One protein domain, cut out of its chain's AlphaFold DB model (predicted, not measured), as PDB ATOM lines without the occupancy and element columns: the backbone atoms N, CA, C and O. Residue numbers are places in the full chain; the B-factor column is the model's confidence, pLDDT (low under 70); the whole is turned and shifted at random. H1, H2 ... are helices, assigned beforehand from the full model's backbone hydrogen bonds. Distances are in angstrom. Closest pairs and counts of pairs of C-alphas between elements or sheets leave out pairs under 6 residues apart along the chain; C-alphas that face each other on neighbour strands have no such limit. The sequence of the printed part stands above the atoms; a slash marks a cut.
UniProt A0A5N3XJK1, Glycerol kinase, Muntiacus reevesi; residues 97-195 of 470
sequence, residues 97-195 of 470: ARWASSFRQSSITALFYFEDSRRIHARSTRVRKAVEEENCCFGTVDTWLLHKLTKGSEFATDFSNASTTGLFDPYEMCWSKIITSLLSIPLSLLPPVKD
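This is residues 97 to 195 of the 470 residues of the protein "Glycerol kinase" of Muntiacus reevesi (UniProt A0A5N3XJK1). This domain has little regular structure: five short helices, none touching another, are spread round a body of loops, with H3 and H4 near each other. Its 99 printed residues have H1 to H5 in chain order and no named strand; the class is all helix, with only 38 residues in named elements. It is compact, with a radius of gyration of the C-alphas of 13.3 A and spans of 37 by 34 by 21 A.

Start at H1, residues 97 to 105, apart from H2, residues 125 to 132. Next look at H3, residues 141 to 149, and H4, residues 159 to 164: they are close but not clearly touching, their closest C-alphas, of Asp 142 and Asn 161, being 7.5 A apart. They run opposite ways at a steep tilt of 50 degrees. H5, residues 177 to 182, is apart from H4. In these five helices every O i to N i+4 pair is within hydrogen-bond range. Residues 157 to 158 pair with 193 to 194, parallel.

Find C-alpha 97 at (214.006, 206.625, 179.563), where H1 begins its 12.3 A. H3 measures 12.0 A and H2 10.6 A. H5 ends at C-alpha 182, (205.776, 198.897, 168.296).

The farthest C-alphas, of Ala 97 and Lys 151, are 40.6 A apart. The printed part has no cut; the links H1 to H2 and H4 to H5 are long. Residues 97 to 124 have pLDDT under 70.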
ATOM      1  N   ALA A  97     213.605 207.039 178.220       30.88
ATOM      2  CA  ALA A  97     214.006 206.625 179.563       30.88
ATOM      3  C   ALA A  97     212.807 206.416 180.511       30.88
ATOM      4  O   ALA A  97     212.841 205.502 181.331       30.88
ATOM      5  N   ARG A  98     211.728 207.205 180.363       34.50
ATOM      6  CA  ARG A  98     210.464 207.030 181.107       34.50
ATOM      7  C   ARG A  98     209.669 205.822 180.613       34.50
ATOM      8  O   ARG A  98     209.076 205.103 181.407       34.50
ATOM      9  N   TRP A  99     209.721 205.552 179.308       34.12
ATOM     10  CA  TRP A  99     209.130 204.346 178.718       34.12
ATOM     11  C   TRP A  99     209.810 203.077 179.259       34.12
ATOM     12  O   TRP A  99     209.146 202.143 179.701       34.12
ATOM     13  N   ALA A 100     211.146 203.074 179.318       29.31
ATOM     14  CA  ALA A 100     211.923 201.967 179.871       29.31
ATOM     15  C   ALA A 100     211.733 201.775 181.387       29.31
ATOM     16  O   ALA A 100     211.824 200.642 181.857       29.31
ATOM     17  N   SER A 101     211.469 202.838 182.160       31.39
ATOM     18  CA  SER A 101     211.152 202.712 183.589       31.39
ATOM     19  C   SER A 101     209.764 202.122 183.821       31.39
ATOM     20  O   SER A 101     209.640 201.247 184.671       31.39
ATOM     21  N   SER A 102     208.755 202.510 183.031       32.19
ATOM     22  CA  SER A 102     207.421 201.900 183.105       32.19
ATOM     23  C   SER A 102     207.442 200.424 182.707       32.19
ATOM     24  O   SER A 102     206.889 199.597 183.421       32.19
ATOM     25  N   PHE A 103     208.198 200.060 181.666       31.66
ATOM     26  CA  PHE A 103     208.383 198.660 181.253       31.66
ATOM     27  C   PHE A 103     209.173 197.805 182.268       31.66
ATOM     28  O   PHE A 103     209.047 196.586 182.268       31.66
ATOM     29  N   ARG A 104     210.020 198.423 183.109       32.84
ATOM     30  CA  ARG A 104     210.751 197.740 184.199       32.84
ATOM     31  C   ARG A 104     209.965 197.674 185.512       32.84
ATOM     32  O   ARG A 104     210.294 196.835 186.342       32.84
ATOM     33  N   GLN A 105     209.015 198.587 185.725       34.12
ATOM     34  CA  GLN A 105     208.189 198.670 186.936       34.12
ATOM     35  C   GLN A 105     206.936 197.807 186.849       34.12
ATOM     36  O   GLN A 105     206.548 197.233 187.862       34.12
ATOM     37  N   SER A 106     206.348 197.659 185.656       32.12
ATOM     38  CA  SER A 106     205.544 196.482 185.348       32.12
ATOM     39  C   SER A 106     206.457 195.290 185.580       32.12
ATOM     40  O   SER A 106     207.475 195.159 184.900       32.12
ATOM     41  N   SER A 107     206.164 194.470 186.582       29.39
ATOM     42  CA  SER A 107     206.849 193.207 186.843       29.39
ATOM     43  C   SER A 107     206.629 192.273 185.652       29.39
ATOM     44  O   SER A 107     205.874 191.309 185.740       29.39
ATOM     45  N   ILE A 108     207.257 192.560 184.508       30.92
ATOM     46  CA  ILE A 108     207.253 191.723 183.318       30.92
ATOM     47  C   ILE A 108     208.148 190.535 183.652       30.92
ATOM     48  O   ILE A 108     209.283 190.398 183.201       30.92
ATOM     49  N   THR A 109     207.596 189.631 184.448       29.97
ATOM     50  CA  THR A 109     207.885 188.215 184.317       29.97
ATOM     51  C   THR A 109     207.041 187.734 183.139       29.97
ATOM     52  O   THR A 109     206.062 187.016 183.300       29.97
ATOM     53  N   ALA A 110     207.371 188.205 181.931       31.84
ATOM     54  CA  ALA A 110     206.844 187.606 180.715       31.84
ATOM     55  C   ALA A 110     207.499 186.234 180.578       31.84
ATOM     56  O   ALA A 110     208.684 186.126 180.242       31.84
ATOM     57  N   LEU A 111     206.733 185.186 180.861       32.22
ATOM     58  CA  LEU A 111     207.106 183.832 180.494       32.22
ATOM     59  C   LEU A 111     206.739 183.663 179.022       32.22
ATOM     60  O   LEU A 111     205.584 183.490 178.648       32.22
ATOM     61  N   PHE A 112     207.747 183.748 178.165       36.22
ATOM     62  CA  PHE A 112     207.628 183.175 176.834       36.22
ATOM     63  C   PHE A 112     207.776 181.665 176.978       36.22
ATOM     64  O   PHE A 112     208.799 181.211 177.501       36.22
ATOM     65  N   TYR A 113     206.789 180.895 176.515       32.88
ATOM     66  CA  TYR A 113     206.916 179.442 176.494       32.88
ATOM     67  C   TYR A 113     208.001 179.005 175.535       32.88
ATOM     68  O   TYR A 113     207.806 178.970 174.327       32.88
ATOM     69  N   PHE A 114     209.140 178.650 176.115       30.12
ATOM     70  CA  PHE A 114     210.166 177.825 175.507       30.12
ATOM     71  C   PHE A 114     210.552 176.783 176.545       30.12
ATOM     72  O   PHE A 114     210.628 177.100 177.731       30.12
ATOM     73  N   GLU A 115     210.888 175.577 176.100       33.12
ATOM     74  CA  GLU A 115     211.583 174.566 176.910       33.12
ATOM     75  C   GLU A 115     212.922 175.055 177.514       33.12
ATOM     76  O   GLU A 115     213.607 174.289 178.179       33.12
ATOM     77  N   ASP A 116     213.316 176.322 177.328       28.00
ATOM     78  CA  ASP A 116     214.484 176.928 177.968       28.00
ATOM     79  C   ASP A 116     214.362 178.472 177.942       28.00
ATOM     80  O   ASP A 116     214.501 179.116 176.896       28.00
ATOM     81  N   SER A 117     214.021 179.097 179.074       27.14
ATOM     82  CA  SER A 117     213.612 180.510 179.141       27.14
ATOM     83  C   SER A 117     214.769 181.469 179.476       27.14
ATOM     84  O   SER A 117     215.149 181.598 180.640       27.14
ATOM     85  N   ARG A 118     215.282 182.232 178.493       30.23
ATOM     86  CA  ARG A 118     216.066 183.474 178.721       30.23
ATOM     87  C   ARG A 118     215.912 184.495 177.584       30.23
ATOM     88  O   ARG A 118     216.166 184.164 176.433       30.23
ATOM     89  N   ARG A 119     215.595 185.754 177.947       37.34
ATOM     90  CA  ARG A 119     215.616 186.999 177.128       37.34
ATOM     91  C   ARG A 119     215.125 186.827 175.686       37.34
ATOM     92  O   ARG A 119     215.892 186.688 174.736       37.34
ATOM     93  N   ILE A 120     213.817 186.912 175.540       47.03
ATOM     94  CA  ILE A 120     213.094 186.578 174.326       47.03
ATOM     95  C   ILE A 120     212.262 187.811 173.997       47.03
ATOM     96  O   ILE A 120     211.349 188.131 174.729       47.03
ATOM     97  N   HIS A 121     212.659 188.668 173.065       46.59
ATOM     98  CA  HIS A 121     211.876 188.713 171.829       46.59
ATOM     99  C   HIS A 121     212.701 189.201 170.626       46.59
ATOM    100  O   HIS A 121     212.425 188.850 169.485       46.59
ATOM    101  N   ALA A 122     213.789 189.945 170.850       44.56
ATOM    102  CA  ALA A 122     214.509 190.586 169.747       44.56
ATOM    103  C   ALA A 122     215.772 189.844 169.268       44.56
ATOM    104  O   ALA A 122     216.266 190.153 168.189       44.56
ATOM    105  N   ARG A 123     216.318 188.888 170.034       50.53
ATOM    106  CA  ARG A 123     217.626 188.263 169.717       50.53
ATOM    107  C   ARG A 123     217.640 186.738 169.647       50.53
ATOM    108  O   ARG A 123     218.630 186.178 169.193       50.53
ATOM    109  N   SER A 124     216.582 186.061 170.083       66.31
ATOM    110  CA  SER A 124     216.544 184.598 170.072       66.31
ATOM    111  C   SER A 124     215.919 184.091 168.776       66.31
ATOM    112  O   SER A 124     214.709 184.188 168.576       66.31
ATOM    113  N   THR A 125     216.747 183.529 167.896       76.12
ATOM    114  CA  THR A 125     216.321 182.914 166.627       76.12
ATOM    115  C   THR A 125     215.289 181.805 166.844       76.12
ATOM    116  O   THR A 125     214.373 181.656 166.044       76.12
ATOM    117  N   ARG A 126     215.395 181.069 167.962       78.75
ATOM    118  CA  ARG A 126     214.447 180.006 168.332       78.75
ATOM    119  C   ARG A 126     213.029 180.532 168.496       78.75
ATOM    120  O   ARG A 126     212.084 179.871 168.094       78.75
ATOM    121  N   VAL A 127     212.893 181.730 169.055       76.19
ATOM    122  CA  VAL A 127     211.577 182.297 169.347       76.19
ATOM    123  C   VAL A 127     210.913 182.779 168.090       76.19
ATOM    124  O   VAL A 127     209.753 182.473 167.870       76.19
ATOM    125  N   ARG A 128     211.661 183.493 167.247       75.81
ATOM    126  CA  ARG A 128     211.143 183.939 165.955       75.81
ATOM    127  C   ARG A 128     210.646 182.758 165.135       75.81
ATOM    128  O   ARG A 128     209.520 182.794 164.668       75.81
ATOM    129  N   LYS A 129     211.437 181.686 165.085       84.25
ATOM    130  CA  LYS A 129     211.051 180.450 164.412       84.25
ATOM    131  C   LYS A 129     209.785 179.827 165.014       84.25
ATOM    132  O   LYS A 129     208.877 179.504 164.271       84.25
ATOM    133  N   ALA A 130     209.678 179.721 166.339       82.44
ATOM    134  CA  ALA A 130     208.470 179.185 166.975       82.44
ATOM    135  C   ALA A 130     207.229 180.067 166.753       82.44
ATOM    136  O   ALA A 130     206.127 179.547 166.661       82.44
ATOM    137  N   VAL A 131     207.394 181.390 166.651       82.62
ATOM    138  CA  VAL A 131     206.307 182.313 166.289       82.62
ATOM    139  C   VAL A 131     205.894 182.121 164.826       82.62
ATOM    140  O   VAL A 131     204.703 182.079 164.543       82.62
ATOM    141  N   GLU A 132     206.857 181.975 163.911       81.88
ATOM    142  CA  GLU A 132     206.611 181.672 162.489       81.88
ATOM    143  C   GLU A 132     205.945 180.299 162.289       81.88
ATOM    144  O   GLU A 132     205.129 180.141 161.388       81.88
ATOM    145  N   GLU A 133     206.276 179.321 163.136       87.06
ATOM    146  CA  GLU A 133     205.719 177.960 163.137       87.06
ATOM    147  C   GLU A 133     204.427 177.828 163.966       87.06
ATOM    148  O   GLU A 133     203.951 176.712 164.161       87.06
ATOM    149  N   GLU A 134     203.875 178.934 164.481       82.75
ATOM    150  CA  GLU A 134     202.666 178.959 165.329       82.75
ATOM    151  C   GLU A 134     202.753 178.062 166.586       82.75
ATOM    152  O   GLU A 134     201.749 177.638 167.150       82.75
ATOM    153  N   ASN A 135     203.968 177.805 167.072       84.56
ATOM    154  CA  ASN A 135     204.269 176.959 168.230       84.56
ATOM    155  C   ASN A 135     204.758 177.789 169.433       84.56
ATOM    156  O   ASN A 135     205.639 177.381 170.192       84.56
ATOM    157  N   CYS A 136     204.249 179.011 169.571       83.88
ATOM    158  CA  CYS A 136     204.606 179.924 170.647       83.88
ATOM    159  C   CYS A 136     203.355 180.614 171.184       83.88
ATOM    160  O   CYS A 136     202.529 181.095 170.414       83.88
ATOM    161  N   CYS A 137     203.268 180.716 172.508       86.44
ATOM    162  CA  CYS A 137     202.240 181.479 173.201       86.44
ATOM    163  C   CYS A 137     202.894 182.408 174.226       86.44
ATOM    164  O   CYS A 137     203.906 182.065 174.851       86.44
ATOM    165  N   PHE A 138     202.292 183.578 174.411       88.25
ATOM    166  CA  PHE A 138     202.600 184.482 175.511       88.25
ATOM    167  C   PHE A 138     201.635 184.224 176.668       88.25
ATOM    168  O   PHE A 138     200.454 183.974 176.454       88.25
ATOM    169  N   GLY A 139     202.120 184.323 177.900       88.62
ATOM    170  CA  GLY A 139     201.261 184.275 179.072       88.62
ATOM    171  C   GLY A 139     201.952 184.848 180.297       88.62
ATOM    172  O   GLY A 139     203.170 184.742 180.461       88.62
ATOM    173  N   THR A 140     201.158 185.451 181.168       89.75
ATOM    174  CA  THR A 140     201.534 185.697 182.560       89.75
ATOM    175  C   THR A 140     201.451 184.382 183.355       89.75
ATOM    176  O   THR A 140     201.062 183.333 182.830       89.75
ATOM    177  N   VAL A 141     201.887 184.391 184.620       91.25
ATOM    178  CA  VAL A 141     201.961 183.165 185.444       91.25
ATOM    179  C   VAL A 141     200.583 182.516 185.630       91.25
ATOM    180  O   VAL A 141     200.481 181.293 185.630       91.25
ATOM    181  N   ASP A 142     199.515 183.301 185.722       90.25
ATOM    182  CA  ASP A 142     198.136 182.806 185.740       90.25
ATOM    183  C   ASP A 142     197.800 182.008 184.472       90.25
ATOM    184  O   ASP A 142     197.247 180.913 184.573       90.25
ATOM    185  N   THR A 143     198.173 182.514 183.291       90.50
ATOM    186  CA  THR A 143     197.962 181.834 182.005       90.50
ATOM    187  C   THR A 143     198.731 180.516 181.968       90.50
ATOM    188  O   THR A 143     198.201 179.508 181.500       90.50
ATOM    189  N   TRP A 144     199.958 180.494 182.510       89.81
ATOM    190  CA  TRP A 144     200.744 179.264 182.634       89.81
ATOM    191  C   TRP A 144     200.032 178.202 183.447       89.81
ATOM    192  O   TRP A 144     199.911 177.053 183.021       89.81
ATOM    193  N   LEU A 145     199.640 178.593 184.662       88.38
ATOM    194  CA  LEU A 145     199.084 177.696 185.656       88.38
ATOM    195  C   LEU A 145     197.773 177.147 185.132       88.38
ATOM    196  O   LEU A 145     197.581 175.937 185.161       88.38
ATOM    197  N   LEU A 146     196.938 178.007 184.550       85.81
ATOM    198  CA  LEU A 146     195.721 177.593 183.877       85.81
ATOM    199  C   LEU A 146     196.010 176.557 182.787       85.81
ATOM    200  O   LEU A 146     195.442 175.465 182.808       85.81
ATOM    201  N   HIS A 147     196.929 176.855 181.873       86.44
ATOM    202  CA  HIS A 147     197.265 175.954 180.776       86.44
ATOM    203  C   HIS A 147     197.808 174.606 181.273       86.44
ATOM    204  O   HIS A 147     197.450 173.552 180.756       86.44
ATOM    205  N   LYS A 148     198.639 174.603 182.322       86.31
ATOM    206  CA  LYS A 148     199.187 173.367 182.898       86.31
ATOM    207  C   LYS A 148     198.158 172.555 183.667       86.31
ATOM    208  O   LYS A 148     198.106 171.341 183.481       86.31
ATOM    209  N   LEU A 149     197.344 173.203 184.493       82.25
ATOM    210  CA  LEU A 149     196.304 172.547 185.287       82.25
ATOM    211  C   LEU A 149     195.216 171.941 184.398       82.25
ATOM    212  O   LEU A 149     194.691 170.878 184.711       82.25
ATOM    213  N   THR A 150     194.950 172.562 183.251       80.50
ATOM    214  CA  THR A 150     194.003 172.066 182.242       80.50
ATOM    215  C   THR A 150     194.642 171.142 181.204       80.50
ATOM    216  O   THR A 150     193.995 170.749 180.238       80.50
ATOM    217  N   LYS A 151     195.921 170.766 181.376       82.75
ATOM    218  CA  LYS A 151     196.676 169.914 180.434       82.75
ATOM    219  C   LYS A 151     196.623 170.425 178.985       82.75
ATOM    220  O   LYS A 151     196.652 169.645 178.037       82.75
ATOM    221  N   GLY A 152     196.566 171.741 178.832       83.88
ATOM    222  CA  GLY A 152     196.578 172.446 177.565       83.88
ATOM    223  C   GLY A 152     195.211 172.743 176.957       83.88
ATOM    224  O   GLY A 152     195.178 173.374 175.902       83.88
ATOM    225  N   SER A 153     194.099 172.334 177.583       82.69
ATOM    226  CA  SER A 153     192.762 172.605 177.033       82.69
ATOM    227  C   SER A 153     192.334 174.068 177.164       82.69
ATOM    228  O   SER A 153     191.546 174.536 176.347       82.69
ATOM    229  N   GLU A 154     192.884 174.811 178.130       85.31
ATOM    230  CA  GLU A 154     192.619 176.240 178.295       85.31
ATOM    231  C   GLU A 154     193.874 177.092 178.086       85.31
ATOM    232  O   GLU A 154     194.985 176.764 178.509       85.31
ATOM    233  N   PHE A 155     193.678 178.238 177.438       88.38
ATOM    234  CA  PHE A 155     194.679 179.283 177.255       88.38
ATOM    235  C   PHE A 155     193.971 180.630 177.366       88.38
ATOM    236  O   PHE A 155     193.256 181.042 176.454       88.38
ATOM    237  N   ALA A 156     194.099 181.272 178.526       91.31
ATOM    238  CA  ALA A 156     193.435 182.531 178.833       91.31
ATOM    239  C   ALA A 156     194.119 183.254 180.002       91.31
ATOM    240  O   ALA A 156     194.873 182.655 180.775       91.31
ATOM    241  N   THR A 157     193.809 184.539 180.121       92.81
ATOM    242  CA  THR A 157     194.136 185.382 181.274       92.81
ATOM    243  C   THR A 157     192.904 186.191 181.675       92.81
ATOM    244  O   THR A 157     191.944 186.271 180.901       92.81
ATOM    245  N   ASP A 158     192.918 186.825 182.843       94.06
ATOM    246  CA  ASP A 158     191.876 187.771 183.239       94.06
ATOM    247  C   ASP A 158     192.275 189.233 182.978       94.06
ATOM    248  O   ASP A 158     193.417 189.556 182.649       94.06
ATOM    249  N   PHE A 159     191.312 190.142 183.130       94.88
ATOM    250  CA  PHE A 159     191.541 191.574 182.925       94.88
ATOM    251  C   PHE A 159     192.591 192.161 183.871       94.88
ATOM    252  O   PHE A 159     193.330 193.058 183.461       94.88
ATOM    253  N   SER A 160     192.674 191.672 185.113       95.12
ATOM    254  CA  SER A 160     193.662 192.174 186.064       95.12
ATOM    255  C   SER A 160     195.082 191.807 185.638       95.12
ATOM    256  O   SER A 160     195.890 192.716 185.443       95.12
ATOM    257  N   ASN A 161     195.363 190.529 185.354       94.44
ATOM    258  CA  ASN A 161     196.664 190.087 184.847       94.44
ATOM    259  C   ASN A 161     197.003 190.707 183.487       94.44
ATOM    260  O   ASN A 161     198.122 191.179 183.292       94.44
ATOM    261  N   ALA A 162     196.046 190.794 182.558       94.19
ATOM    262  CA  ALA A 162     196.283 191.450 181.274       94.19
ATOM    263  C   ALA A 162     196.734 192.908 181.460       94.19
ATOM    264  O   ALA A 162     197.698 193.344 180.822       94.19
ATOM    265  N   SER A 163     196.091 193.652 182.371       93.38
ATOM    266  CA  SER A 163     196.383 195.071 182.607       93.38
ATOM    267  C   SER A 163     197.786 195.349 183.164       93.38
ATOM    268  O   SER A 163     198.326 196.425 182.917       93.38
ATOM    269  N   THR A 164     198.434 194.380 183.823       90.75
ATOM    270  CA  THR A 164     199.793 194.547 184.378       90.75
ATOM    271  C   THR A 164     200.910 194.307 183.355       90.75
ATOM    272  O   THR A 164     202.069 194.632 183.610       90.75
ATOM    273  N   THR A 165     200.582 193.785 182.167       89.06
ATOM    274  CA  THR A 165     201.568 193.461 181.118       89.06
ATOM    275  C   THR A 165     202.173 194.682 180.422       89.06
ATOM    276  O   THR A 165     203.196 194.562 179.749       89.06
ATOM    277  N   GLY A 166     201.498 195.834 180.487       87.38
ATOM    278  CA  GLY A 166     201.793 196.997 179.647       87.38
ATOM    279  C   GLY A 166     201.418 196.831 178.164       87.38
ATOM    280  O   GLY A 166     201.614 197.762 177.388       87.38
ATOM    281  N   LEU A 167     200.873 195.678 177.752       90.38
ATOM    282  CA  LEU A 167     200.385 195.415 176.388       90.38
ATOM    283  C   LEU A 167     198.868 195.594 176.262       90.38
ATOM    284  O   LEU A 167     198.343 195.635 175.150       90.38
ATOM    285  N   PHE A 168     198.158 195.658 177.384       92.38
ATOM    286  CA  PHE A 168     196.710 195.807 177.454       92.38
ATOM    287  C   PHE A 168     196.321 197.277 177.624       92.38
ATOM    288  O   PHE A 168     196.950 198.003 178.390       92.38
ATOM    289  N   ASP A 169     195.283 197.712 176.914       92.00
ATOM    290  CA  ASP A 169     194.698 199.040 177.061       92.00
ATOM    291  C   ASP A 169     193.529 198.981 178.065       92.00
ATOM    292  O   ASP A 169     192.487 198.400 177.747       92.00
ATOM    293  N   PRO A 170     193.663 199.565 179.273       90.25
ATOM    294  CA  PRO A 170     192.609 199.530 180.285       90.25
ATOM    295  C   PRO A 170     191.415 200.445 179.963       90.25
ATOM    296  O   PRO A 170     190.381 200.322 180.613       90.25
ATOM    297  N   TYR A 171     191.526 201.354 178.989       90.88
ATOM    298  CA  TYR A 171     190.420 202.216 178.559       90.88
ATOM    299  C   TYR A 171     189.555 201.522 177.505       90.88
ATOM    300  O   TYR A 171     188.330 201.563 177.589       90.88
ATOM    301  N   GLU A 172     190.193 200.845 176.548       92.88
ATOM    302  CA  GLU A 172     189.513 200.081 175.489       92.88
ATOM    303  C   GLU A 172     189.207 198.630 175.897       92.88
ATOM    304  O   GLU A 172     188.499 197.916 175.188       92.88
ATOM    305  N   MET A 173     189.736 198.173 177.036       93.94
ATOM    306  CA  MET A 173     189.552 196.823 177.577       93.94
ATOM    307  C   MET A 173     189.976 195.713 176.596       93.94
ATOM    308  O   MET A 173     189.337 194.663 176.502       93.94
ATOM    309  N   CYS A 174     191.071 195.933 175.862       95.50
ATOM    310  CA  CYS A 174     191.623 194.966 174.913       95.50
ATOM    311  C   CYS A 174     193.146 195.092 174.765       95.50
ATOM    312  O   CYS A 174     193.761 196.065 175.197       95.50
ATOM    313  N   TRP A 175     193.776 194.107 174.121       94.62
ATOM    314  CA  TRP A 175     195.192 194.186 173.765       94.62
ATOM    315  C   TRP A 175     195.470 195.377 172.835       94.62
ATOM    316  O   TRP A 175     194.862 195.514 171.769       94.62
ATOM    317  N   SER A 176     196.426 196.224 173.215       92.12
ATOM    318  CA  SER A 176     196.775 197.436 172.480       92.12
ATOM    319  C   SER A 176     197.518 197.099 171.191       92.12
ATOM    320  O   SER A 176     198.696 196.739 171.201       92.12
ATOM    321  N   LYS A 177     196.845 197.278 170.050       91.62
ATOM    322  CA  LYS A 177     197.433 197.073 168.712       91.62
ATOM    323  C   LYS A 177     198.641 197.977 168.452       91.62
ATOM    324  O   LYS A 177     199.550 197.597 167.722       91.62
ATOM    325  N   ILE A 178     198.641 199.175 169.037       88.69
ATOM    326  CA  ILE A 178     199.722 200.154 168.880       88.69
ATOM    327  C   ILE A 178     200.973 199.644 169.600       88.69
ATOM    328  O   ILE A 178     202.031 199.545 168.986       88.69
ATOM    329  N   ILE A 179     200.853 199.279 170.881       83.81
ATOM    330  CA  ILE A 179     201.999 198.838 171.690       83.81
ATOM    331  C   ILE A 179     202.567 197.524 171.151       83.81
ATOM    332  O   ILE A 179     203.779 197.397 170.986       83.81
ATOM    333  N   THR A 180     201.706 196.564 170.819       83.56
ATOM    334  CA  THR A 180     202.147 195.270 170.284       83.56
ATOM    335  C   THR A 180     202.836 195.426 168.931       83.56
ATOM    336  O   THR A 180     203.894 194.836 168.725       83.56
ATOM    337  N   SER A 181     202.343 196.308 168.052       85.25
ATOM    338  CA  SER A 181     203.022 196.636 166.792       85.25
ATOM    339  C   SER A 181     204.376 197.320 167.003       85.25
ATOM    340  O   SER A 181     205.312 197.016 166.269       85.25
ATOM    341  N   LEU A 182     204.504 198.228 167.979       81.75
ATOM    342  CA  LEU A 182     205.776 198.897 168.296       81.75
ATOM    343  C   LEU A 182     206.834 197.917 168.821       81.75
ATOM    344  O   LEU A 182     208.026 198.107 168.588       81.75
ATOM    345  N   LEU A 183     206.398 196.868 169.519       80.00
ATOM    346  CA  LEU A 183     207.258 195.820 170.069       80.00
ATOM    347  C   LEU A 183     207.424 194.615 169.133       80.00
ATOM    348  O   LEU A 183     208.118 193.660 169.490       80.00
ATOM    349  N   SER A 184     206.801 194.656 167.951       83.00
ATOM    350  CA  SER A 184     206.751 193.549 166.992       83.00
ATOM    351  C   SER A 184     206.226 192.239 167.598       83.00
ATOM    352  O   SER A 184     206.723 191.166 167.268       83.00
ATOM    353  N   ILE A 185     205.224 192.330 168.480       83.06
ATOM    354  CA  ILE A 185     204.528 191.193 169.093       83.06
ATOM    355  C   ILE A 185     203.229 190.941 168.307       83.06
ATOM    356  O   ILE A 185     202.336 191.791 168.331       83.06
ATOM    357  N   PRO A 186     203.070 189.798 167.616       86.00
ATOM    358  CA  PRO A 186     201.803 189.443 166.984       86.00
ATOM    359  C   PRO A 186     200.683 189.271 168.016       86.00
ATOM    360  O   PRO A 186     200.855 188.586 169.023       86.00
ATOM    361  N   LEU A 187     199.502 189.836 167.737       88.44
ATOM    362  CA  LEU A 187     198.326 189.693 168.609       88.44
ATOM    363  C   LEU A 187     197.892 188.233 168.791       88.44
ATOM    364  O   LEU A 187     197.322 187.906 169.823       88.44
ATOM    365  N   SER A 188     198.172 187.366 167.813       87.56
ATOM    366  CA  SER A 188     197.860 185.933 167.866       87.56
ATOM    367  C   SER A 188     198.594 185.184 168.980       87.56
ATOM    368  O   SER A 188     198.131 184.126 169.385       87.56
ATOM    369  N   LEU A 189     199.707 185.724 169.494       89.06
ATOM    370  CA  LEU A 189     200.434 185.123 170.616       89.06
ATOM    371  C   LEU A 189     199.766 185.387 171.967       89.06
ATOM    372  O   LEU A 189     200.063 184.686 172.932       89.06
ATOM    373  N   LEU A 190     198.951 186.441 172.065       91.12
ATOM    374  CA  LEU A 190     198.402 186.906 173.333       91.12
ATOM    375  C   LEU A 190     197.162 186.087 173.716       91.12
ATOM    376  O   LEU A 190     196.330 185.795 172.854       91.12
ATOM    377  N   PRO A 191     196.994 185.746 175.005       92.69
ATOM    378  CA  PRO A 191     195.860 184.959 175.448       92.69
ATOM    379  C   PRO A 191     194.555 185.755 175.325       92.69
ATOM    380  O   PRO A 191     194.538 186.971 175.555       92.69
ATOM    381  N   PRO A 192     193.431 185.094 175.002       93.19
ATOM    382  CA  PRO A 192     192.109 185.666 175.197       93.19
ATOM    383  C   PRO A 192     191.930 186.152 176.641       93.19
ATOM    384  O   PRO A 192     192.242 185.430 177.589       93.19
ATOM    385  N   VAL A 193     191.398 187.365 176.799       93.31
ATOM    386  CA  VAL A 193     191.096 187.945 178.114       93.31
ATOM    387  C   VAL A 193     189.667 187.570 178.508       93.31
ATOM    388  O   VAL A 193     188.719 187.864 177.776       93.31
ATOM    389  N   LYS A 194     189.512 186.889 179.644       90.12
ATOM    390  CA  LYS A 194     188.237 186.410 180.193       90.12
ATOM    391  C   LYS A 194     187.860 187.181 181.464       90.12
ATOM    392  O   LYS A 194     188.651 187.937 182.023       90.12
ATOM    393  N   ASP A 195     186.608 187.024 181.889       85.75
ATOM    394  CA  ASP A 195     186.119 187.600 183.147       85.75
ATOM    395  C   ASP A 195     186.867 187.000 184.341       85.75
ATOM    396  O   ASP A 195     187.082 185.788 184.371       85.75
TER     397      ASP A 195